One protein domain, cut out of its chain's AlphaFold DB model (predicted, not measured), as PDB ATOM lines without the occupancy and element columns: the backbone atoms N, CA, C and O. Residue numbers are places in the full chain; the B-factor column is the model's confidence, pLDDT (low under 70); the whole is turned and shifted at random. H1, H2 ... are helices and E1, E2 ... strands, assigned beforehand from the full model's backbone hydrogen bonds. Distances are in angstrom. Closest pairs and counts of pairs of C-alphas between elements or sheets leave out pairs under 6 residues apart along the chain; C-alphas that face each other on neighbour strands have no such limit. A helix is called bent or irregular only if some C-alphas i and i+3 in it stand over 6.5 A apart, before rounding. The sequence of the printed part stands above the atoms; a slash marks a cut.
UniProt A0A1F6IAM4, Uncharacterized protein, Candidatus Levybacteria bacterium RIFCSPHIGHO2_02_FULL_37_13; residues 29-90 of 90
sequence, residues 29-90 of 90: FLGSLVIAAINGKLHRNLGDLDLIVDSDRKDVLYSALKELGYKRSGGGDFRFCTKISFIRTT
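This is residues 29 to 90 of the 90 residues of an uncharacterized protein of Candidatus Levybacteria bacterium RIFCSPHIGHO2_02_FULL_37_13 (UniProt A0A1F6IAM4). A small twisted sheet of four short strands, E1, E4, E3 and E2, has helix H2 packed over one face near its E2 end, while the shorter helix H1 lies out beyond the opposite edge, past E1. The loop after H1, around His 43, and the start of H2 mark the far ends of the domain. The printed part has 62 residues, with two named helices and four named strands in the chain order H1, E1, H2, E2, E3, E4; the sheet is mixed, in the order E1, E4, E3, E2, and the class is mixed, helices and strands. The whole is only just compact, close to loose, with a radius of gyration of the C-alphas of 12.4 A and spans of 33 by 27 by 19 A.

In the sheet, E1, residues 48 to 53, and E4, residues 86 to 89, are parallel at 23 degrees, with N 49 and O 86 2.8 A apart, within hydrogen-bond range. E4 and E3, residues 77 to 80, form an antiparallel hairpin at 153 degrees, with N 78 and O 87 at 2.8 A. E3 and E2, residues 70 to 72, form another at 148 degrees, with N 79 and O 71 at 2.8 A. E2, E3 and E4 make a meander, each strand the antiparallel neighbour of the one before. From edge to edge the strands' lines turn by 75 degrees. H2, residues 55 to 67, is on one face of the sheet, giving two layers, at a height over the sheet of 7.1 A; it lies over none of the strands, but only just, with 2 of its C-alphas falling on E3 and 2 on E2. The closest C-alphas of H2 and E2 are those of Leu 65 and Lys 71, 7.9 A apart. E1, H2 and E2 form a split strand-helix-strand unit, two strands of one sheet joined through a helix, with E4 and E3 between them in the sheet, and its crossover is right-handed. H1, residues 31 to 38, only grazes the sheet with its residues 31 to 34; the closest C-alphas of H1 and E1 are those of Gly 31 and Asp 50, 6.1 A apart. Residues 29 to 30 pair antiparallel with residues 50 to 51 of E1. H1 and H2 are apart. Every O i to N i+4 pair is within hydrogen-bond range in H1, and 7 of 9 in H2.

E1 is 15.8 A from first to last C-alpha, E4 10.0 A, E3 10.4 A and E2 6.9 A. H2 is 19.7 A long and irregular, C-alphas 56 and 59 being 7.3 A apart. H1 is 11.4 A long and begins at C-alpha 31 (-20.380, 21.164, -21.222). E4 ends at C-alpha 89 (-19.355, 28.443, -11.732).

The two C-alphas farthest apart, those of His 43 and Asp 56, are 34.0 A apart. The printed part has no cut, and it ends at Thr 90, the chain's last residue. The link from H1 to E1 is short, with 9 residues, and the other four links are tight. The mean pLDDT of the printed part is 79.6, and residues 73 to 90 are under 70.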
ATOM      1  N   PHE A  29     -24.444  28.586 -20.773       92.75
ATOM      2  CA  PHE A  29     -24.317  27.169 -20.458       92.75
ATOM      3  C   PHE A  29     -23.118  26.557 -21.179       92.75
ATOM      4  O   PHE A  29     -22.769  26.978 -22.283       92.75
ATOM      5  N   LEU A  30     -22.518  25.547 -20.559       90.94
ATOM      6  CA  LEU A  30     -21.371  24.819 -21.087       90.94
ATOM      7  C   LEU A  30     -21.572  23.298 -21.013       90.94
ATOM      8  O   LEU A  30     -22.590  22.781 -20.546       90.94
ATOM      9  N   GLY A  31     -20.555  22.581 -21.490       91.31
ATOM     10  CA  GLY A  31     -20.380  21.164 -21.222       91.31
ATOM     11  C   GLY A  31     -21.417  20.285 -21.910       91.31
ATOM     12  O   GLY A  31     -21.853  20.529 -23.037       91.31
ATOM     13  N   SER A  32     -21.798  19.209 -21.228       92.88
ATOM     14  CA  SER A  32     -22.657  18.174 -21.815       92.88
ATOM     15  C   SER A  32     -24.089  18.631 -22.071       92.88
ATOM     16  O   SER A  32     -24.756  18.057 -22.930       92.88
ATOM     17  N   LEU A  33     -24.544  19.681 -21.384       92.88
ATOM     18  CA  LEU A  33     -25.838  20.287 -21.661       92.88
ATOM     19  C   LEU A  33     -25.884  20.908 -23.063       92.88
ATOM     20  O   LEU A  33     -26.852  20.696 -23.789       92.88
ATOM     21  N   VAL A  34     -24.838  21.637 -23.460       94.19
ATOM     22  CA  VAL A  34     -24.771  22.274 -24.787       94.19
ATOM     23  C   VAL A  34     -24.780  21.220 -25.889       94.19
ATOM     24  O   VAL A  34     -25.514  21.353 -26.862       94.19
ATOM     25  N   ILE A  35     -24.033  20.128 -25.706       94.94
ATOM     26  CA  ILE A  35     -24.027  19.006 -26.655       94.94
ATOM     27  C   ILE A  35     -25.417  18.371 -26.772       94.94
ATOM     28  O   ILE A  35     -25.882  18.107 -27.879       94.94
ATOM     29  N   ALA A  36     -26.107  18.160 -25.646       93.31
ATOM     30  CA  ALA A  36     -27.467  17.633 -25.660       93.31
ATOM     31  C   ALA A  36     -28.460  18.571 -26.366       93.31
ATOM     32  O   ALA A  36     -29.322  18.098 -27.105       93.31
ATOM     33  N   ALA A  37     -28.320  19.886 -26.174       92.31
ATOM     34  CA  ALA A  37     -29.149  20.886 -26.839       92.31
ATOM     35  C   ALA A  37     -28.921  20.899 -28.360       92.31
ATOM     36  O   ALA A  37     -29.890  20.873 -29.114       92.31
ATOM     37  N   ILE A  38     -27.661  20.859 -28.810       95.31
ATOM     38  CA  ILE A  38     -27.301  20.804 -30.238       95.31
ATOM     39  C   ILE A  38     -27.889  19.557 -30.908       95.31
ATOM     40  O   ILE A  38     -28.426  19.635 -32.009       95.31
ATOM     41  N   ASN A  39     -27.823  18.410 -30.233       93.94
ATOM     42  CA  ASN A  39     -28.307  17.144 -30.781       93.94
ATOM     43  C   ASN A  39     -29.813  16.905 -30.567       93.94
ATOM     44  O   ASN A  39     -30.333  15.874 -30.999       93.94
ATOM     45  N   GLY A  40     -30.508  17.802 -29.859       93.50
ATOM     46  CA  GLY A  40     -31.935  17.687 -29.548       93.50
ATOM     47  C   GLY A  40     -32.310  16.541 -28.599       93.50
ATOM     48  O   GLY A  40     -33.488  16.197 -28.505       93.50
ATOM     49  N   LYS A  41     -31.345  15.912 -27.911       92.56
ATOM     50  CA  LYS A  41     -31.594  14.799 -26.975       92.56
ATOM     51  C   LYS A  41     -30.469  14.608 -25.960       92.56
ATOM     52  O   LYS A  41     -29.311  14.929 -26.219       92.56
ATOM     53  N   LEU A  42     -30.790  13.994 -24.819       92.31
ATOM     54  CA  LEU A  42     -29.767  13.482 -23.905       92.31
ATOM     55  C   LEU A  42     -29.086  12.243 -24.505       92.31
ATOM     56  O   LEU A  42     -29.737  11.364 -25.065       92.31
ATOM     57  N   HIS A  43     -27.766  12.172 -24.346       90.81
ATOM     58  CA  HIS A  43     -26.940  11.016 -24.730       90.81
ATOM     59  C   HIS A  43     -26.423  10.232 -23.519       90.81
ATOM     60  O   HIS A  43     -25.857   9.151 -23.664       90.81
ATOM     61  N   ARG A  44     -26.588  10.804 -22.325       91.38
ATOM     62  CA  ARG A  44     -26.225  10.249 -21.024       91.38
ATOM     63  C   ARG A  44     -27.020  10.975 -19.944       91.38
ATOM     64  O   ARG A  44     -27.514  12.077 -20.184       91.38
ATOM     65  N   ASN A  45     -27.060  10.406 -18.742       92.19
ATOM     66  CA  ASN A  45     -27.496  11.158 -17.569       92.19
ATOM     67  C   ASN A  45     -26.542  12.331 -17.317       92.19
ATOM     68  O   ASN A  45     -25.315  12.162 -17.348       92.19
ATOM     69  N   LEU A  46     -27.108  13.508 -17.059       90.62
ATOM     70  CA  LEU A  46     -26.344  14.683 -16.642       90.62
ATOM     71  C   LEU A  46     -26.319  14.741 -15.116       90.62
ATOM     72  O   LEU A  46     -27.370  14.704 -14.479       90.62
ATOM     73  N   GLY A  47     -25.121  14.789 -14.535       87.44
ATOM     74  CA  GLY A  47     -24.944  14.943 -13.088       87.44
ATOM     75  C   GLY A  47     -24.846  16.406 -12.657       87.44
ATOM     76  O   GLY A  47     -25.033  16.719 -11.482       87.44
ATOM     77  N   ASP A  48     -24.554  17.291 -13.602       87.62
ATOM     78  CA  ASP A  48     -24.201  18.680 -13.386       87.62
ATOM     79  C   ASP A  48     -24.626  19.582 -14.556       87.62
ATOM     80  O   ASP A  48     -24.921  19.120 -15.661       87.62
ATOM     81  N   LEU A  49     -24.698  20.881 -14.269       89.81
ATOM     82  CA  LEU A  49     -24.914  21.971 -15.208       89.81
ATOM     83  C   LEU A  49     -23.753  22.957 -15.061       89.81
ATOM     84  O   LEU A  49     -23.574  23.574 -14.011       89.81
ATOM     85  N   ASP A  50     -22.977  23.128 -16.120       87.31
ATOM     86  CA  ASP A  50     -21.878  24.086 -16.137       87.31
ATOM     87  C   ASP A  50     -22.379  25.446 -16.639       87.31
ATOM     88  O   ASP A  50     -23.042  25.528 -17.683       87.31
ATOM     89  N   LEU A  51     -22.064  26.514 -15.903       90.31
ATOM     90  CA  LEU A  51     -22.535  27.868 -16.183       90.31
ATOM     91  C   LEU A  51     -21.401  28.891 -16.028       90.31
ATOM     92  O   LEU A  51     -20.756  28.967 -14.985       90.31
ATOM     93  N   ILE A  52     -21.219  29.740 -17.038       89.25
ATOM     94  CA  ILE A  52     -20.451  30.986 -16.917       89.25
ATOM     95  C   ILE A  52     -21.426  32.116 -16.603       89.25
ATOM     96  O   ILE A  52     -22.449  32.238 -17.279       89.25
ATOM     97  N   VAL A  53     -21.080  32.959 -15.631       90.88
ATOM     98  CA  VAL A  53     -21.775  34.216 -15.319       90.88
ATOM     99  C   VAL A  53     -20.773  35.345 -15.113       90.88
ATOM    100  O   VAL A  53     -19.596  35.088 -14.853       90.88
ATOM    101  N   ASP A  54     -21.244  36.587 -15.192       86.38
ATOM    102  CA  ASP A  54     -20.418  37.756 -14.893       86.38
ATOM    103  C   ASP A  54     -19.927  37.717 -13.430       86.38
ATOM    104  O   ASP A  54     -20.677  37.395 -12.501       86.38
ATOM    105  N   SER A  55     -18.639  38.008 -13.213       85.00
ATOM    106  CA  SER A  55     -17.982  37.821 -11.912       85.00
ATOM    107  C   SER A  55     -18.553  38.708 -10.806       85.00
ATOM    108  O   SER A  55     -18.623  38.282  -9.657       85.00
ATOM    109  N   ASP A  56     -18.989  39.917 -11.154       88.94
ATOM    110  CA  ASP A  56     -19.644  40.884 -10.267       88.94
ATOM    111  C   ASP A  56     -21.057  40.444  -9.845       88.94
ATOM    112  O   ASP A  56     -21.602  40.932  -8.856       88.94
ATOM    113  N   ARG A  57     -21.656  39.483 -10.559       89.62
ATOM    114  CA  ARG A  57     -22.982  38.930 -10.256       89.62
ATOM    115  C   ARG A  57     -22.932  37.618  -9.473       89.62
ATOM    116  O   ARG A  57     -23.992  37.108  -9.099       89.62
ATOM    117  N   LYS A  58     -21.738  37.082  -9.182       85.88
ATOM    118  CA  LYS A  58     -21.559  35.793  -8.485       85.88
ATOM    119  C   LYS A  58     -22.255  35.756  -7.121       85.88
ATOM    120  O   LYS A  58     -22.941  34.778  -6.829       85.88
ATOM    121  N   ASP A  59     -22.159  36.818  -6.323       88.12
ATOM    122  CA  ASP A  59     -22.771  36.861  -4.984       88.12
ATOM    123  C   ASP A  59     -24.305  36.959  -5.025       88.12
ATOM    124  O   ASP A  59     -25.003  36.386  -4.180       88.12
ATOM    125  N   VAL A  60     -24.844  37.626  -6.049       91.12
ATOM    126  CA  VAL A  60     -26.292  37.698  -6.295       91.12
ATOM    127  C   VAL A  60     -26.821  36.318  -6.674       91.12
ATOM    128  O   VAL A  60     -27.774  35.828  -6.066       91.12
ATOM    129  N   LEU A  61     -26.160  35.652  -7.629       90.50
ATOM    130  CA  LEU A  61     -26.503  34.286  -8.016       90.50
ATOM    131  C   LEU A  61     -26.404  33.334  -6.822       90.50
ATOM    132  O   LEU A  61     -27.287  32.503  -6.617       90.50
ATOM    133  N   TYR A  62     -25.348  33.471  -6.017       86.81
ATOM    134  CA  TYR A  62     -25.150  32.666  -4.820       86.81
ATOM    135  C   TYR A  62     -26.330  32.778  -3.855       86.81
ATOM    136  O   TYR A  62     -26.868  31.758  -3.414       86.81
ATOM    137  N   SER A  63     -26.727  34.007  -3.540       90.12
ATOM    138  CA  SER A  63     -27.818  34.279  -2.605       90.12
ATOM    139  C   SER A  63     -29.132  33.681  -3.115       90.12
ATOM    140  O   SER A  63     -29.785  32.932  -2.389       90.12
ATOM    141  N   ALA A  64     -29.439  33.868  -4.401       90.56
ATOM    142  CA  ALA A  64     -30.641  33.313  -5.021       90.56
ATOM    143  C   ALA A  64     -30.643  31.769  -5.074       90.56
ATOM    144  O   ALA A  64     -31.661  31.127  -4.812       90.56
ATOM    145  N   LEU A  65     -29.503  31.134  -5.369       88.19
ATOM    146  CA  LEU A  65     -29.383  29.672  -5.333       88.19
ATOM    147  C   LEU A  65     -29.558  29.131  -3.907       88.19
ATOM    148  O   LEU A  65     -30.196  28.096  -3.706       88.19
ATOM    149  N   LYS A  66     -29.031  29.832  -2.900       87.19
ATOM    150  CA  LYS A  66     -29.187  29.447  -1.493       87.19
ATOM    151  C   LYS A  66     -30.654  29.486  -1.054       87.19
ATOM    152  O   LYS A  66     -31.092  28.561  -0.372       87.19
ATOM    153  N   GLU A  67     -31.419  30.490  -1.480       87.56
ATOM    154  CA  GLU A  67     -32.864  30.594  -1.217       87.56
ATOM    155  C   GLU A  67     -33.665  29.429  -1.819       87.56
ATOM    156  O   GLU A  67     -34.638  28.971  -1.224       87.56
ATOM    157  N   LEU A  68     -33.214  28.869  -2.947       80.25
ATOM    158  CA  LEU A  68     -33.792  27.656  -3.538       80.25
ATOM    159  C   LEU A  68     -33.318  26.341  -2.891       80.25
ATOM    160  O   LEU A  68     -33.681  25.258  -3.358       80.25
ATOM    161  N   GLY A  69     -32.501  26.407  -1.839       85.38
ATOM    162  CA  GLY A  69     -32.011  25.238  -1.109       85.38
ATOM    163  C   GLY A  69     -30.754  24.586  -1.697       85.38
ATOM    164  O   GLY A  69     -30.404  23.476  -1.280       85.38
ATOM    165  N   TYR A  70     -30.054  25.244  -2.631       85.62
ATOM    166  CA  TYR A  70     -28.729  24.796  -3.068       85.62
ATOM    167  C   TYR A  70     -27.684  25.072  -1.980       85.62
ATOM    168  O   TYR A  70     -27.738  26.069  -1.259       85.62
ATOM    169  N   LYS A  71     -26.685  24.194  -1.879       81.44
ATOM    170  CA  LYS A  71     -25.558  24.329  -0.945       81.44
ATOM    171  C   LYS A  71     -24.251  24.439  -1.716       81.44
ATOM    172  O   LYS A  71     -24.079  23.763  -2.725       81.44
ATOM    173  N   ARG A  72     -23.306  25.249  -1.234       75.19
ATOM    174  CA  ARG A  72     -21.940  25.256  -1.785       75.19
ATOM    175  C   ARG A  72     -21.263  23.925  -1.495       75.19
ATOM    176  O   ARG A  72     -21.441  23.375  -0.411       75.19
ATOM    177  N   SER A  73     -20.434  23.461  -2.423       69.44
ATOM    178  CA  SER A  73     -19.556  22.314  -2.185       69.44
ATOM    179  C   SER A  73     -18.065  22.608  -2.249       69.44
ATOM    180  O   SER A  73     -17.281  21.701  -2.500       69.44
ATOM    181  N   GLY A  74     -17.678  23.855  -1.980       62.94
ATOM    182  CA  GLY A  74     -16.304  24.324  -2.168       62.94
ATOM    183  C   GLY A  74     -15.989  24.584  -3.646       62.94
ATOM    184  O   GLY A  74     -16.730  24.157  -4.525       62.94
ATOM    185  N   GLY A  75     -14.932  25.352  -3.921       64.94
ATOM    186  CA  GLY A  75     -14.379  25.511  -5.278       64.94
ATOM    187  C   GLY A  75     -15.219  26.268  -6.318       64.94
ATOM    188  O   GLY A  75     -14.850  26.241  -7.481       64.94
ATOM    189  N   GLY A  76     -16.313  26.939  -5.938       64.38
ATOM    190  CA  GLY A  76     -17.229  27.583  -6.903       64.38
ATOM    191  C   GLY A  76     -18.399  26.693  -7.345       64.38
ATOM    192  O   GLY A  76     -19.232  27.123  -8.142       64.38
ATOM    193  N   ASP A  77     -18.507  25.495  -6.767       64.62
ATOM    194  CA  ASP A  77     -19.555  24.529  -7.084       64.62
ATOM    195  C   ASP A  77     -20.749  24.634  -6.122       64.62
ATOM    196  O   ASP A  77     -20.607  24.867  -4.911       64.62
ATOM    197  N   PHE A  78     -21.937  24.374  -6.659       60.66
ATOM    198  CA  PHE A  78     -23.206  24.256  -5.949       60.66
ATOM    199  C   PHE A  78     -23.796  22.863  -6.113       60.66
ATOM    200  O   PHE A  78     -23.650  22.229  -7.151       60.66
ATOM    201  N   ARG A  79     -24.507  22.392  -5.091       59.75
ATOM    202  CA  ARG A  79     -25.205  21.104  -5.068       59.75
ATOM    203  C   ARG A  79     -26.663  21.299  -4.707       59.75
ATOM    204  O   ARG A  79     -26.975  22.019  -3.757       59.75
ATOM    205  N   PHE A  80     -27.537  20.599  -5.415       55.19
ATOM    206  CA  PHE A  80     -28.941  20.483  -5.052       55.19
ATOM    207  C   PHE A  80     -29.153  19.319  -4.069       55.19
ATOM    208  O   PHE A  80     -28.613  18.228  -4.257       55.19
ATOM    209  N   CYS A  81     -29.934  19.541  -3.007       43.62
ATOM    210  CA  CYS A  81     -30.118  18.582  -1.906       43.62
ATOM    211  C   CYS A  81     -30.954  17.329  -2.247       43.62
ATOM    212  O   CYS A  81     -31.052  16.435  -1.411       43.62
ATOM    213  N   THR A  82     -31.535  17.206  -3.442       37.12
ATOM    214  CA  THR A  82     -32.223  15.975  -3.868       37.12
ATOM    215  C   THR A  82     -31.364  15.241  -4.892       37.12
ATOM    216  O   THR A  82     -31.183  15.753  -5.991       37.12
ATOM    217  N   LYS A  83     -30.808  14.083  -4.502       39.78
ATOM    218  CA  LYS A  83     -30.047  13.113  -5.322       39.78
ATOM    219  C   LYS A  83     -29.625  13.624  -6.721       39.78
ATOM    220  O   LYS A  83     -30.256  13.315  -7.722       39.78
ATOM    221  N   ILE A  84     -28.476  14.309  -6.733       49.47
ATOM    222  CA  ILE A  84     -27.573  14.550  -7.874       49.47
ATOM    223  C   ILE A  84     -28.064  15.600  -8.891       49.47
ATOM    224  O   ILE A  84     -28.633  15.288  -9.932       49.47
ATOM    225  N   SER A  85     -27.749  16.867  -8.614       48.59
ATOM    226  CA  SER A  85     -27.525  17.912  -9.626       48.59
ATOM    227  C   SER A  85     -26.534  18.934  -9.062       48.59
ATOM    228  O   SER A  85     -26.749  19.458  -7.963       48.59
ATOM    229  N   PHE A  86     -25.434  19.176  -9.772       55.31
ATOM    230  CA  PHE A  86     -24.412  20.158  -9.401       55.31
ATOM    231  C   PHE A  86     -24.454  21.349 -10.362       55.31
ATOM    232  O   PHE A  86     -24.779  21.174 -11.529       55.31
ATOM    233  N   ILE A  87     -24.128  22.551  -9.896       60.28
ATOM    234  CA  ILE A  87     -23.908  23.714 -10.761       60.28
ATOM    235  C   ILE A  87     -22.475  24.175 -10.550       60.28
ATOM    236  O   ILE A  87     -22.106  24.481  -9.417       60.28
ATOM    237  N   ARG A  88     -21.679  24.230 -11.614       56.28
ATOM    238  CA  ARG A  88     -20.313  24.759 -11.552       56.28
ATOM    239  C   ARG A  88     -20.277  26.181 -12.070       56.28
ATOM    240  O   ARG A  88     -20.826  26.457 -13.136       56.28
ATOM    241  N   THR A  89     -19.623  27.061 -11.316       55.00
ATOM    242  CA  THR A  89     -19.355  28.443 -11.732       55.00
ATOM    243  C   THR A  89     -17.847  28.639 -11.854       55.00
ATOM    244  O   THR A  89     -17.115  28.356 -10.909       55.00
ATOM    245  N   THR A  90     -17.380  29.091 -13.019       55.75
ATOM    246  CA  THR A  90     -15.973  29.462 -13.266       55.75
ATOM    247  C   THR A  90     -15.765  30.953 -13.055       55.75
ATOM    248  O   THR A  90     -16.640  31.750 -13.455       55.75
TER     249      THR A  90